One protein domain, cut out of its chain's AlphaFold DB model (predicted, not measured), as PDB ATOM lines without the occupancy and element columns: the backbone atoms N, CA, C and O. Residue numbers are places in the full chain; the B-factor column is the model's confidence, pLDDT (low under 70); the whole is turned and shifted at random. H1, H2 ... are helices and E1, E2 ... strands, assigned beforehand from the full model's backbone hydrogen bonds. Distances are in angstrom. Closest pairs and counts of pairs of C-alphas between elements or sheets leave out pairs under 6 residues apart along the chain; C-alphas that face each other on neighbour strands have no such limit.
ATOM      1  N   LYS A 228     315.287 250.196 266.454       85.94
ATOM      2  CA  LYS A 228     316.565 250.914 266.495       85.94
ATOM      3  C   LYS A 228     317.153 251.074 265.084       85.94
ATOM      4  O   LYS A 228     316.943 250.199 264.241       85.94
ATOM      5  N   PRO A 229     317.861 252.180 264.798       85.19
ATOM      6  CA  PRO A 229     318.523 252.379 263.515       85.19
ATOM      7  C   PRO A 229     319.620 251.336 263.333       85.19
ATOM      8  O   PRO A 229     320.439 251.119 264.222       85.19
ATOM      9  N   THR A 230     319.646 250.693 262.175       85.94
ATOM     10  CA  THR A 230     320.557 249.571 261.924       85.94
ATOM     11  C   THR A 230     322.010 250.017 261.799       85.94
ATOM     12  O   THR A 230     322.890 249.271 262.203       85.94
ATOM     13  N   ASP A 231     322.270 251.237 261.320       82.62
ATOM     14  CA  ASP A 231     323.631 251.789 261.236       82.62
ATOM     15  C   ASP A 231     324.212 252.108 262.619       82.62
ATOM     16  O   ASP A 231     325.378 251.817 262.871       82.62
ATOM     17  N   LEU A 232     323.389 252.625 263.543       85.69
ATOM     18  CA  LEU A 232     323.784 252.785 264.944       85.69
ATOM     19  C   LEU A 232     324.137 251.430 265.560       85.69
ATOM     20  O   LEU A 232     325.185 251.277 266.178       85.69
ATOM     21  N   MET A 233     323.264 250.438 265.372       91.06
ATOM     22  CA  MET A 233     323.500 249.104 265.916       91.06
ATOM     23  C   MET A 233     324.743 248.453 265.306       91.06
ATOM     24  O   MET A 233     325.501 247.830 266.037       91.06
ATOM     25  N   ALA A 234     324.995 248.633 264.007       88.62
ATOM     26  CA  ALA A 234     326.184 248.119 263.330       88.62
ATOM     27  C   ALA A 234     327.466 248.751 263.885       88.62
ATOM     28  O   ALA A 234     328.423 248.043 264.193       88.62
ATOM     29  N   TRP A 235     327.454 250.066 264.118       89.31
ATOM     30  CA  TRP A 235     328.564 250.757 264.769       89.31
ATOM     31  C   TRP A 235     328.801 250.263 266.199       89.31
ATOM     32  O   TRP A 235     329.940 249.982 266.553       89.31
ATOM     33  N   LEU A 236     327.746 250.084 267.004       92.00
ATOM     34  CA  LEU A 236     327.869 249.536 268.361       92.00
ATOM     35  C   LEU A 236     328.404 248.099 268.354       92.00
ATOM     36  O   LEU A 236     329.271 247.781 269.161       92.00
ATOM     37  N   VAL A 237     327.926 247.247 267.440       91.81
ATOM     38  CA  VAL A 237     328.432 245.876 267.272       91.81
ATOM     39  C   VAL A 237     329.922 245.900 266.952       91.81
ATOM     40  O   VAL A 237     330.690 245.236 267.647       91.81
ATOM     41  N   ARG A 238     330.346 246.704 265.973       91.12
ATOM     42  CA  ARG A 238     331.762 246.854 265.613       91.12
ATOM     43  C   ARG A 238     332.609 247.391 266.763       91.12
ATOM     44  O   ARG A 238     333.745 246.958 266.931       91.12
ATOM     45  N   LEU A 239     332.051 248.320 267.539       91.94
ATOM     46  CA  LEU A 239     332.726 248.990 268.645       91.94
ATOM     47  C   LEU A 239     333.080 248.025 269.780       91.94
ATOM     48  O   LEU A 239     334.137 248.183 270.384       91.94
ATOM     49  N   VAL A 240     332.212 247.061 270.101       91.38
ATOM     50  CA  VAL A 240     332.367 246.230 271.313       91.38
ATOM     51  C   VAL A 240     332.582 244.745 271.040       91.38
ATOM     52  O   VAL A 240     332.894 244.010 271.976       91.38
ATOM     53  N   THR A 241     332.412 244.284 269.797       89.44
ATOM     54  CA  THR A 241     332.546 242.856 269.483       89.44
ATOM     55  C   THR A 241     333.937 242.551 268.932       89.44
ATOM     56  O   THR A 241     334.321 243.119 267.909       89.44
ATOM     57  N   PRO A 242     334.709 241.667 269.588       86.00
ATOM     58  CA  PRO A 242     336.010 241.234 269.091       86.00
ATOM     59  C   PRO A 242     335.859 240.362 267.828       86.00
ATOM     60  O   PRO A 242     334.780 239.809 267.590       86.00
ATOM     61  N   PRO A 243     336.935 240.187 267.038       81.19
ATOM     62  CA  PRO A 243     336.965 239.214 265.947       81.19
ATOM     63  C   PRO A 243     336.519 237.825 266.420       81.19
ATOM     64  O   PRO A 243     336.862 237.411 267.524       81.19
ATOM     65  N   GLU A 244     335.731 237.123 265.600       80.12
ATOM     66  CA  GLU A 244     335.106 235.828 265.932       80.12
ATOM     67  C   GLU A 244     334.160 235.825 267.150       80.12
ATOM     68  O   GLU A 244     333.621 234.769 267.503       80.12
ATOM     69  N   GLY A 245     333.917 236.991 267.756       79.94
ATOM     70  CA  GLY A 245     333.015 237.176 268.882       79.94
ATOM     71  C   GLY A 245     331.548 236.916 268.538       79.94
ATOM     72  O   GLY A 245     331.154 236.787 267.375       79.94
ATOM     73  N   VAL A 246     330.725 236.844 269.585       81.38
ATOM     74  CA  VAL A 246     329.283 236.593 269.478       81.38
ATOM     75  C   VAL A 246     328.510 237.740 270.121       81.38
ATOM     76  O   VAL A 246     328.762 238.104 271.267       81.38
ATOM     77  N   VAL A 247     327.533 238.282 269.397       84.69
ATOM     78  CA  VAL A 247     326.564 239.254 269.914       84.69
ATOM     79  C   VAL A 247     325.373 238.518 270.519       84.69
ATOM     80  O   VAL A 247     324.711 237.747 269.832       84.69
ATOM     81  N   LEU A 248     325.049 238.791 271.781       82.31
ATOM     82  CA  LEU A 248     323.816 238.322 272.415       82.31
ATOM     83  C   LEU A 248     322.845 239.492 272.590       82.31
ATOM     84  O   LEU A 248     323.185 240.482 273.237       82.31
ATOM     85  N   ASP A 249     321.630 239.352 272.065       85.56
ATOM     86  CA  ASP A 249     320.521 240.264 272.338       85.56
ATOM     87  C   ASP A 249     319.371 239.510 273.027       85.56
ATOM     88  O   ASP A 249     318.616 238.804 272.354       85.56
ATOM     89  N   PRO A 250     319.227 239.623 274.362       77.56
ATOM     90  CA  PRO A 250     318.177 238.925 275.098       77.56
ATOM     91  C   PRO A 250     316.787 239.572 274.947       77.56
ATOM     92  O   PRO A 250     315.816 239.028 275.467       77.56
ATOM     93  N   PHE A 251     316.694 240.726 274.273       82.81
ATOM     94  CA  PHE A 251     315.457 241.476 274.034       82.81
ATOM     95  C   PHE A 251     315.401 241.920 272.569       82.81
ATOM     96  O   PHE A 251     315.296 243.112 272.254       82.81
ATOM     97  N   ALA A 252     315.527 240.947 271.667       81.88
ATOM     98  CA  ALA A 252     315.791 241.210 270.260       81.88
ATOM     99  C   ALA A 252     314.679 242.023 269.575       81.88
ATOM    100  O   ALA A 252     314.955 242.742 268.603       81.88
ATOM    101  N   GLY A 253     313.434 241.941 270.053       86.75
ATOM    102  CA  GLY A 253     312.273 242.601 269.472       86.75
ATOM    103  C   GLY A 253     312.162 242.298 267.982       86.75
ATOM    104  O   GLY A 253     312.252 241.159 267.538       86.75
ATOM    105  N   SER A 254     312.060 243.353 267.170       86.31
ATOM    106  CA  SER A 254     312.075 243.228 265.702       86.31
ATOM    107  C   SER A 254     313.457 242.929 265.087       86.31
ATOM    108  O   SER A 254     313.594 242.993 263.869       86.31
ATOM    109  N   GLY A 255     314.505 242.658 265.871       89.00
ATOM    110  CA  GLY A 255     315.795 242.137 265.396       89.00
ATOM    111  C   GLY A 255     316.814 243.173 264.917       89.00
ATOM    112  O   GLY A 255     317.662 242.853 264.088       89.00
ATOM    113  N   SER A 256     316.756 244.423 265.391       90.62
ATOM    114  CA  SER A 256     317.649 245.491 264.887       90.62
ATOM    115  C   SER A 256     319.132 245.212 265.170       90.62
ATOM    116  O   SER A 256     319.967 245.450 264.299       90.62
ATOM    117  N   THR A 257     319.447 244.659 266.345       91.75
ATOM    118  CA  THR A 257     320.798 244.222 266.730       91.75
ATOM    119  C   THR A 257     321.275 243.042 265.888       91.75
ATOM    120  O   THR A 257     322.406 243.040 265.422       91.75
ATOM    121  N   LEU A 258     320.399 242.064 265.633       90.75
ATOM    122  CA  LEU A 258     320.734 240.855 264.872       90.75
ATOM    123  C   LEU A 258     321.010 241.180 263.401       90.75
ATOM    124  O   LEU A 258     321.969 240.690 262.813       90.75
ATOM    125  N   VAL A 259     320.193 242.062 262.814       90.38
ATOM    126  CA  VAL A 259     320.410 242.597 261.463       90.38
ATOM    127  C   VAL A 259     321.763 243.299 261.369       90.38
ATOM    128  O   VAL A 259     322.489 243.090 260.402       90.38
ATOM    129  N   ALA A 260     322.114 244.110 262.368       89.94
ATOM    130  CA  ALA A 260     323.414 244.763 262.436       89.94
ATOM    131  C   ALA A 260     324.570 243.762 262.579       89.94
ATOM    132  O   ALA A 260     325.529 243.851 261.822       89.94
ATOM    133  N   ALA A 261     324.456 242.773 263.469       88.88
ATOM    134  CA  ALA A 261     325.475 241.740 263.642       88.88
ATOM    135  C   ALA A 261     325.716 240.944 262.353       88.88
ATOM    136  O   ALA A 261     326.862 240.759 261.952       88.88
ATOM    137  N   LYS A 262     324.643 240.582 261.638       88.00
ATOM    138  CA  LYS A 262     324.745 239.942 260.324       88.00
ATOM    139  C   LYS A 262     325.433 240.839 259.288       88.00
ATOM    140  O   LYS A 262     326.272 240.358 258.538       88.00
ATOM    141  N   ARG A 263     325.114 242.140 259.243       86.00
ATOM    142  CA  ARG A 263     325.776 243.103 258.336       86.00
ATOM    143  C   ARG A 263     327.278 243.218 258.598       86.00
ATOM    144  O   ARG A 263     328.032 243.346 257.639       86.00
ATOM    145  N   GLU A 264     327.677 243.164 259.868       84.12
ATOM    146  CA  GLU A 264     329.075 243.215 260.314       84.12
ATOM    147  C   GLU A 264     329.803 241.861 260.198       84.12
ATOM    148  O   GLU A 264     330.988 241.785 260.510       84.12
ATOM    149  N   GLY A 265     329.128 240.791 259.757       84.38
ATOM    150  CA  GLY A 265     329.730 239.457 259.634       84.38
ATOM    151  C   GLY A 265     330.041 238.789 260.978       84.38
ATOM    152  O   GLY A 265     330.911 237.927 261.057       84.38
ATOM    153  N   VAL A 266     329.350 239.189 262.047       83.44
ATOM    154  CA  VAL A 266     329.582 238.710 263.414       83.44
ATOM    155  C   VAL A 266     328.532 237.663 263.791       83.44
ATOM    156  O   VAL A 266     327.362 237.777 263.421       83.44
ATOM    157  N   LYS A 267     328.928 236.636 264.553       82.38
ATOM    158  CA  LYS A 267     327.998 235.622 265.079       82.38
ATOM    159  C   LYS A 267     327.015 236.279 266.051       82.38
ATOM    160  O   LYS A 267     327.382 237.193 266.785       82.38
ATOM    161  N   PHE A 268     325.773 235.808 266.102       84.88
ATOM    162  CA  PHE A 268     324.785 236.379 267.013       84.88
ATOM    163  C   PHE A 268     323.775 235.364 267.532       84.88
ATOM    164  O   PHE A 268     323.481 234.360 266.886       84.88
ATOM    165  N   VAL A 269     323.205 235.683 268.691       80.56
ATOM    166  CA  VAL A 269     322.070 235.001 269.309       80.56
ATOM    167  C   VAL A 269     321.055 236.063 269.713       80.56
ATOM    168  O   VAL A 269     321.401 237.052 270.354       80.56
ATOM    169  N   GLY A 270     319.799 235.866 269.322       81.25
ATOM    170  CA  GLY A 270     318.689 236.728 269.710       81.25
ATOM    171  C   GLY A 270     317.636 235.939 270.466       81.25
ATOM    172  O   GLY A 270     317.253 234.860 270.019       81.25
ATOM    173  N   VAL A 271     317.160 236.489 271.578       79.12
ATOM    174  CA  VAL A 271     316.031 235.956 272.341       79.12
ATOM    175  C   VAL A 271     314.919 236.997 272.321       79.12
ATOM    176  O   VAL A 271     315.158 238.182 272.540       79.12
ATOM    177  N   GLU A 272     313.706 236.557 272.014       79.38
ATOM    178  CA  GLU A 272     312.502 237.378 272.071       79.38
ATOM    179  C   GLU A 272     311.328 236.473 272.442       79.38
ATOM    180  O   GLU A 272     311.161 235.395 271.872       79.38
ATOM    181  N   MET A 273     310.561 236.896 273.442       74.00
ATOM    182  CA  MET A 273     309.454 236.119 273.996       74.00
ATOM    183  C   MET A 273     308.148 236.406 273.251       74.00
ATOM    184  O   MET A 273     307.302 235.524 273.118       74.00
ATOM    185  N   GLU A 274     307.990 237.634 272.762       75.12
ATOM    186  CA  GLU A 274     306.758 238.129 272.163       75.12
ATOM    187  C   GLU A 274     306.776 238.019 270.634       75.12
ATOM    188  O   GLU A 274     307.826 238.005 269.993       75.12
ATOM    189  N   GLN A 275     305.591 238.046 270.020       74.31
ATOM    190  CA  GLN A 275     305.393 237.898 268.568       74.31
ATOM    191  C   GLN A 275     306.349 238.692 267.638       74.31
ATOM    192  O   GLN A 275     306.643 238.184 266.552       74.31
ATOM    193  N   PRO A 276     306.878 239.892 267.983       72.50
ATOM    194  CA  PRO A 276     307.845 240.601 267.138       72.50
ATOM    195  C   PRO A 276     309.063 239.797 266.648       72.50
ATOM    196  O   PRO A 276     309.698 240.236 265.684       72.50
ATOM    197  N   TYR A 277     309.366 238.627 267.229       75.19
ATOM    198  CA  TYR A 277     310.386 237.708 266.711       75.19
ATOM    199  C   TYR A 277     310.154 237.305 265.239       75.19
ATOM    200  O   TYR A 277     311.119 237.105 264.499       75.19
ATOM    201  N   GLU A 278     308.903 237.232 264.765       79.75
ATOM    202  CA  GLU A 278     308.588 236.890 263.366       79.75
ATOM    203  C   GLU A 278     309.154 237.944 262.398       79.75
ATOM    204  O   GLU A 278     309.782 237.611 261.388       79.75
ATOM    205  N   ILE A 279     309.021 239.224 262.764       83.25
ATOM    206  CA  ILE A 279     309.580 240.359 262.016       83.25
ATOM    207  C   ILE A 279     311.111 240.272 262.001       83.25
ATOM    208  O   ILE A 279     311.736 240.551 260.975       83.25
ATOM    209  N   ALA A 280     311.733 239.879 263.117       84.12
ATOM    210  CA  ALA A 280     313.181 239.700 263.190       84.12
ATOM    211  C   ALA A 280     313.672 238.621 262.210       84.12
ATOM    212  O   ALA A 280     314.622 238.862 261.461       84.12
ATOM    213  N   ILE A 281     312.994 237.467 262.162       82.31
ATOM    214  CA  ILE A 281     313.313 236.365 261.241       82.31
ATOM    215  C   ILE A 281     313.199 236.827 259.782       82.31
ATOM    216  O   ILE A 281     314.098 236.565 258.979       82.31
ATOM    217  N   GLU A 282     312.120 237.528 259.424       84.12
ATOM    218  CA  GLU A 282     311.931 238.039 258.062       84.12
ATOM    219  C   GLU A 282     313.009 239.058 257.678       84.12
ATOM    220  O   GLU A 282     313.591 238.975 256.592       84.12
ATOM    221  N   ARG A 283     313.335 239.995 258.576       85.31
ATOM    222  CA  ARG A 283     314.407 240.970 258.340       85.31
ATOM    223  C   ARG A 283     315.742 240.270 258.111       85.31
ATOM    224  O   ARG A 283     316.427 240.607 257.152       85.31
ATOM    225  N   LEU A 284     316.087 239.265 258.916       85.44
ATOM    226  CA  LEU A 284     317.353 238.535 258.796       85.44
ATOM    227  C   LEU A 284     317.500 237.765 257.475       85.44
ATOM    228  O   LEU A 284     318.615 237.682 256.951       85.44
ATOM    229  N   LYS A 285     316.409 237.236 256.907       82.88
ATOM    230  CA  LYS A 285     316.428 236.568 255.589       82.88
ATOM    231  C   LYS A 285     316.843 237.512 254.456       82.88
ATOM    232  O   LYS A 285     317.476 237.071 253.505       82.88
ATOM    233  N   ASN A 286     316.529 238.800 254.584       78.81
ATOM    234  CA  ASN A 286     316.724 239.808 253.539       78.81
ATOM    235  C   ASN A 286     318.034 240.608 253.662       78.81
ATOM    236  O   ASN A 286     318.261 241.536 252.888       78.81
ATOM    237  N   VAL A 287     318.889 240.291 254.638       79.38
ATOM    238  CA  VAL A 287     320.174 240.980 254.841       79.38
ATOM    239  C   VAL A 287     321.272 240.270 254.055       79.38
ATOM    240  O   VAL A 287     321.563 239.103 254.329       79.38
ATOM    241  N   SER A 288     321.901 240.987 253.121       68.00
ATOM    242  CA  SER A 288     323.197 240.624 252.546       68.00
ATOM    243  C   SER A 288     324.332 241.095 253.458       68.00
ATOM    244  O   SER A 288     324.259 242.164 254.064       68.00
ATOM    245  N   GLU A 289     325.379 240.283 253.576       63.00
ATOM    246  CA  GLU A 289     326.573 240.633 254.346       63.00
ATOM    247  C   GLU A 289     327.366 241.714 253.599       63.00
ATOM    248  O   GLU A 289     327.716 241.555 252.428       63.00
ATOM    249  N   THR A 290     327.645 242.834 254.266       55.59
ATOM    250  CA  THR A 290     328.518 243.891 253.746       55.59
ATOM    251  C   THR A 290     329.912 243.682 254.316       55.59
ATOM    252  O   THR A 290     330.321 244.411 255.209       55.59
ATOM    253  N   ILE A 291     330.616 242.651 253.848       48.59
ATOM    254  CA  ILE A 291     331.968 242.311 254.316       48.59
ATOM    255  C   ILE A 291     332.954 243.393 253.824       48.59
ATOM    256  O   ILE A 291     333.147 243.502 252.608       48.59
ATOM    257  N   PRO A 292     333.614 244.182 254.696       43.16
ATOM    258  CA  PRO A 292     334.786 244.958 254.297       43.16
ATOM    259  C   PRO A 292     335.910 243.985 253.909       43.16
ATOM    260  O   PRO A 292     336.140 242.998 254.606       43.16
ATOM    261  N   ASN A 293     336.605 244.233 252.793       41.00
ATOM    262  CA  ASN A 293     337.570 243.290 252.199       41.00
ATOM    263  C   ASN A 293     338.711 242.844 253.139       41.00
ATOM    264  O   ASN A 293     339.314 241.802 252.882       41.00
ATOM    265  N   ASP A 294     338.959 243.573 254.226       39.84
ATOM    266  CA  ASP A 294     340.143 243.415 255.074       39.84
ATOM    267  C   ASP A 294     339.950 242.403 256.227       39.84
ATOM    268  O   ASP A 294     340.918 242.025 256.880       39.84
ATOM    269  N   PHE A 295     338.724 241.900 256.449       40.25
ATOM    270  CA  PHE A 295     338.379 240.943 257.520       40.25
ATOM    271  C   PHE A 295     337.770 239.627 256.996       40.25
ATOM    272  O   PHE A 295     336.915 239.023 257.643       40.25
ATOM    273  N   LYS A 296     338.179 239.148 255.812       37.50
ATOM    274  CA  LYS A 296     337.701 237.861 255.265       37.50
ATOM    275  C   LYS A 296     338.245 236.656 256.048       37.50
ATOM    276  O   LYS A 296     339.180 235.987 255.612       37.50
ATOM    277  N   GLY A 297     337.592 236.320 257.155       37.75
ATOM    278  CA  GLY A 297     337.515 234.941 257.627       37.75
ATOM    279  C   GLY A 297     336.644 234.128 256.663       37.75
ATOM    280  O   GLY A 297     335.548 234.551 256.300       37.75
ATOM    281  N   LYS A 298     337.132 232.975 256.194       32.09
ATOM    282  CA  LYS A 298     336.356 232.027 255.375       32.09
ATOM    283  C   LYS A 298     335.326 231.309 256.263       32.09
ATOM    284  O   LYS A 298     335.575 230.188 256.689       32.09
ATOM    285  N   GLY A 299     334.209 231.958 256.575       39.69
ATOM    286  CA  GLY A 299     333.074 231.332 257.256       39.69
ATOM    287  C   GLY A 299     331.960 231.006 256.266       39.69
ATOM    288  O   GLY A 299     331.522 231.885 255.529       39.69
ATOM    289  N   GLU A 300     331.515 229.749 256.222       39.53
ATOM    290  CA  GLU A 300     330.312 229.353 255.487       39.53
ATOM    291  C   GLU A 300     329.077 230.074 256.049       39.53
ATOM    292  O   GLU A 300     328.920 230.230 257.259       39.53
ATOM    293  N   THR A 301     328.200 230.515 255.148       42.34
ATOM    294  CA  THR A 301     326.921 231.190 255.413       42.34
ATOM    295  C   THR A 301     326.143 230.514 256.550       42.34
ATOM    296  O   THR A 301     325.587 229.428 256.376       42.34
ATOM    297  N   ASN A 302     326.088 231.158 257.721       48.16
ATOM    298  CA  ASN A 302     325.415 230.628 258.908       48.16
ATOM    299  C   ASN A 302     323.904 230.467 258.654       48.16
ATOM    300  O   ASN A 302     323.184 231.449 258.448       48.16
ATOM    301  N   MET A 303     323.403 229.227 258.709       51.50
ATOM    302  CA  MET A 303     321.965 228.965 258.778       51.50
ATOM    303  C   MET A 303     321.382 229.623 260.033       51.50
ATOM    304  O   MET A 303     321.865 229.406 261.143       51.50
ATOM    305  N   ILE A 304     320.312 230.405 259.866       60.88
ATOM    306  CA  ILE A 304     319.533 230.926 260.992       60.88
ATOM    307  C   ILE A 304     318.815 229.735 261.625       60.88
ATOM    308  O   ILE A 304     317.823 229.242 261.088       60.88
ATOM    309  N   ARG A 305     319.335 229.260 262.756       71.00
ATOM    310  CA  ARG A 305     318.708 228.212 263.561       71.00
ATOM    311  C   ARG A 305     317.824 228.855 264.623       71.00
ATOM    312  O   ARG A 305     318.291 229.681 265.401       71.00
ATOM    313  N   GLN A 306     316.563 228.446 264.675       68.75
ATOM    314  CA  GLN A 306     315.692 228.774 265.796       68.75
ATOM    315  C   GLN A 306     316.044 227.857 266.975       68.75
ATOM    316  O   GLN A 306     316.055 226.636 266.816       68.75
ATOM    317  N   LEU A 307     316.375 228.451 268.122       68.44
ATOM    318  CA  LEU A 307     316.587 227.716 269.370       68.44
ATOM    319  C   LEU A 307     315.235 227.349 269.987       68.44
ATOM    320  O   LEU A 307     314.271 228.115 269.881       68.44
ATOM    321  N   THR A 308     315.151 226.185 270.628       70.75
ATOM    322  CA  THR A 308     313.969 225.824 271.420       70.75
ATOM    323  C   THR A 308     313.920 226.637 272.717       70.75
ATOM    324  O   THR A 308     314.916 227.215 273.153       70.75
ATOM    325  N   HIS A 309     312.756 226.672 273.374       65.25
ATOM    326  CA  HIS A 309     312.628 227.313 274.686       65.25
ATOM    327  C   HIS A 309     313.611 226.723 275.714       65.25
ATOM    328  O   HIS A 309     314.259 227.473 276.436       65.25
ATOM    329  N   GLU A 310     313.770 225.396 275.736       69.94
ATOM    330  CA  GLU A 310     314.710 224.701 276.625       69.94
ATOM    331  C   GLU A 310     316.165 225.102 276.357       69.94
ATOM    332  O   GLU A 310     316.915 225.346 277.298       69.94
ATOM    333  N   GLU A 311     316.554 225.246 275.087       70.00
ATOM    334  CA  GLU A 311     317.893 225.713 274.713       70.00
ATOM    335  C   GLU A 311     318.136 227.164 275.148       70.00
ATOM    336  O   GLU A 311     319.202 227.479 275.675       70.00
ATOM    337  N   CYS A 312     317.139 228.040 274.990       62.28
ATOM    338  CA  CYS A 312     317.205 229.416 275.483       62.28
ATOM    339  C   CYS A 312     317.344 229.466 277.011       62.28
ATOM    340  O   CYS A 312     318.200 230.189 277.522       62.28
ATOM    341  N   MET A 313     316.537 228.694 277.745       63.41
ATOM    342  CA  MET A 313     316.602 228.650 279.208       63.41
ATOM    343  C   MET A 313     317.931 228.066 279.694       63.41
ATOM    344  O   MET A 313     318.549 228.638 280.585       63.41
ATOM    345  N   SER A 314     318.432 227.010 279.048       66.75
ATOM    346  CA  SER A 314     319.746 226.433 279.347       66.75
ATOM    347  C   SER A 314     320.886 227.436 279.120       66.75
ATOM    348  O   SER A 314     321.792 227.540 279.950       66.75
ATOM    349  N   LEU A 315     320.823 228.229 278.045       61.19
ATOM    350  CA  LEU A 315     321.791 229.294 277.780       61.19
ATOM    351  C   LEU A 315     321.742 230.387 278.859       61.19
ATOM    352  O   LEU A 315     322.784 230.804 279.363       61.19
ATOM    353  N   LEU A 316     320.542 230.839 279.239       58.62
ATOM    354  CA  LEU A 316     320.361 231.835 280.297       58.62
ATOM    355  C   LEU A 316     320.851 231.318 281.655       58.62
ATOM    356  O   LEU A 316     321.526 232.054 282.378       58.62
ATOM    357  N   ASP A 317     320.582 230.055 281.978       58.47
ATOM    358  CA  ASP A 317     321.065 229.419 283.201       58.47
ATOM    359  C   ASP A 317     322.588 229.265 283.199       58.47
ATOM    360  O   ASP A 317     323.225 229.497 284.225       58.47
ATOM    361  N   SER A 318     323.210 228.968 282.054       53.75
ATOM    362  CA  SER A 318     324.671 228.967 281.905       53.75
ATOM    363  C   SER A 318     325.278 230.359 282.145       53.75
ATOM    364  O   SER A 318     326.266 230.502 282.870       53.75
ATOM    365  N   ILE A 319     324.651 231.414 281.615       54.47
ATOM    366  CA  ILE A 319     325.076 232.804 281.846       54.47
ATOM    367  C   ILE A 319     324.913 233.184 283.323       54.47
ATOM    368  O   ILE A 319     325.789 233.832 283.893       54.47
ATOM    369  N   ARG A 320     323.814 232.762 283.958       53.56
ATOM    370  CA  ARG A 320     323.521 233.035 285.372       53.56
ATOM    371  C   ARG A 320     324.436 232.268 286.330       53.56
ATOM    372  O   ARG A 320     324.785 232.793 287.381       53.56
ATOM    373  N   SER A 321     324.775 231.027 285.991       47.34
ATOM    374  CA  SER A 321     325.649 230.149 286.785       47.34
ATOM    375  C   SER A 321     327.134 230.423 286.556       47.34
ATOM    376  O   SER A 321     327.964 229.969 287.344       47.34
ATOM    377  N   SER A 322     327.477 231.204 285.527       43.22
ATOM    378  CA  SER A 322     328.822 231.749 285.376       43.22
ATOM    379  C   SER A 322     329.149 232.584 286.618       43.22
ATOM    380  O   SER A 322     328.365 233.477 286.955       43.22
ATOM    381  N   PRO A 323     330.274 232.319 287.310       42.41
ATOM    382  CA  PRO A 323     330.567 232.976 288.574       42.41
ATOM    383  C   PRO A 323     330.487 234.500 288.400       42.41
ATOM    384  O   PRO A 323     330.974 235.028 287.384       42.41
ATOM    385  N   PRO A 324     329.842 235.228 289.336       44.91
ATOM    386  CA  PRO A 324     329.927 236.680 289.347       44.91
ATOM    387  C   PRO A 324     331.411 237.050 289.264       44.91
ATOM    388  O   PRO A 324     332.251 236.370 289.856       44.91
ATOM    389  N   GLY A 325     331.741 238.045 288.434       40.75
ATOM    390  CA  GLY A 325     333.130 238.483 288.321       40.75
ATOM    391  C   GLY A 325     333.649 238.788 289.719       40.75
ATOM    392  O   GLY A 325     332.906 239.346 290.521       40.75
TER     393      GLY A 325
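Overview. This is residues 228 to 325 of the 394 residues of the protein "Methyltransferase" of Paenibacillus macerans (UniProt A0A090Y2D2). A small two-stranded parallel ribbon, E1 and E2, lies near the middle with helix H2 packed on it; H1 crosses H2, while H3 lies side by side with H2. From H3 a long link swings wide before reaching H4, which is set off at one end, and residues 317 to 325 stick out there as a free tip. The printed part has 98 residues with four named helices and two named strands, in the order H1, E1, H2, E2, H3, H4; the sheet order is E1, E2, and the class is mostly helix. The whole is compact, with a radius of gyration of the C-alphas of 13.9 A and spans of 38 by 33 by 26 A.

Arrangement. H1, residues 230 to 240, touches H2, residues 256 to 263; their closest C-alphas, those of Ala 234 and Ala 260, are 4.4 A apart. Their lines stand about perpendicular, but only just, at 72 degrees. E1, residues 246 to 249, and E2, residues 267 to 270, are parallel neighbours, with 17 degrees between their directions. N 247 and O 267 are 2.8 A apart, and N 269 and O 247 also 2.8 A, both within hydrogen-bond range. E1, H2 and E2 form a strand-helix-strand unit, two parallel neighbour strands with a helix between them along the chain, and its crossover is right-handed. The closest C-alphas of H2 and E2, those of Ala 261 and Phe 268, are 6.4 A apart. H3, residues 277 to 285, touches H2 at a shallow tilt of 18 degrees, the same way; their closest C-alphas, those of Val 259 and Leu 284, are 5.7 A apart. H1 and H3 are apart. H4, residues 309 to 321, touches no helix and is apart from E1 and E2. In H1, H2, H3 and H4 every O i to N i+4 pair is within hydrogen-bond range.

Along the chain. H1 begins at C-alpha 230 (320.557, 249.571, 261.924) and is 15.5 A long. E1 is 9.9 A long, H2 10.7 A and E2 10.5 A. H3 is 12.7 A long and ends at C-alpha 285 (316.428, 236.568, 255.589). H4, the longest helix, is 18.0 A long and ends at C-alpha 321 (325.649, 230.149, 286.785).

Size, cuts and confidence. The two C-alphas farthest apart, those of Asn 293 and Ser 321, are 38.9 A apart. The printed part has no cut. H3 to H4 is a long link of 23 residues, 286 to 308. The mean pLDDT of the printed part is 72.3; residues 288 to 304, 306 to 307, 309 to 310 and 312 to 325 are under 70.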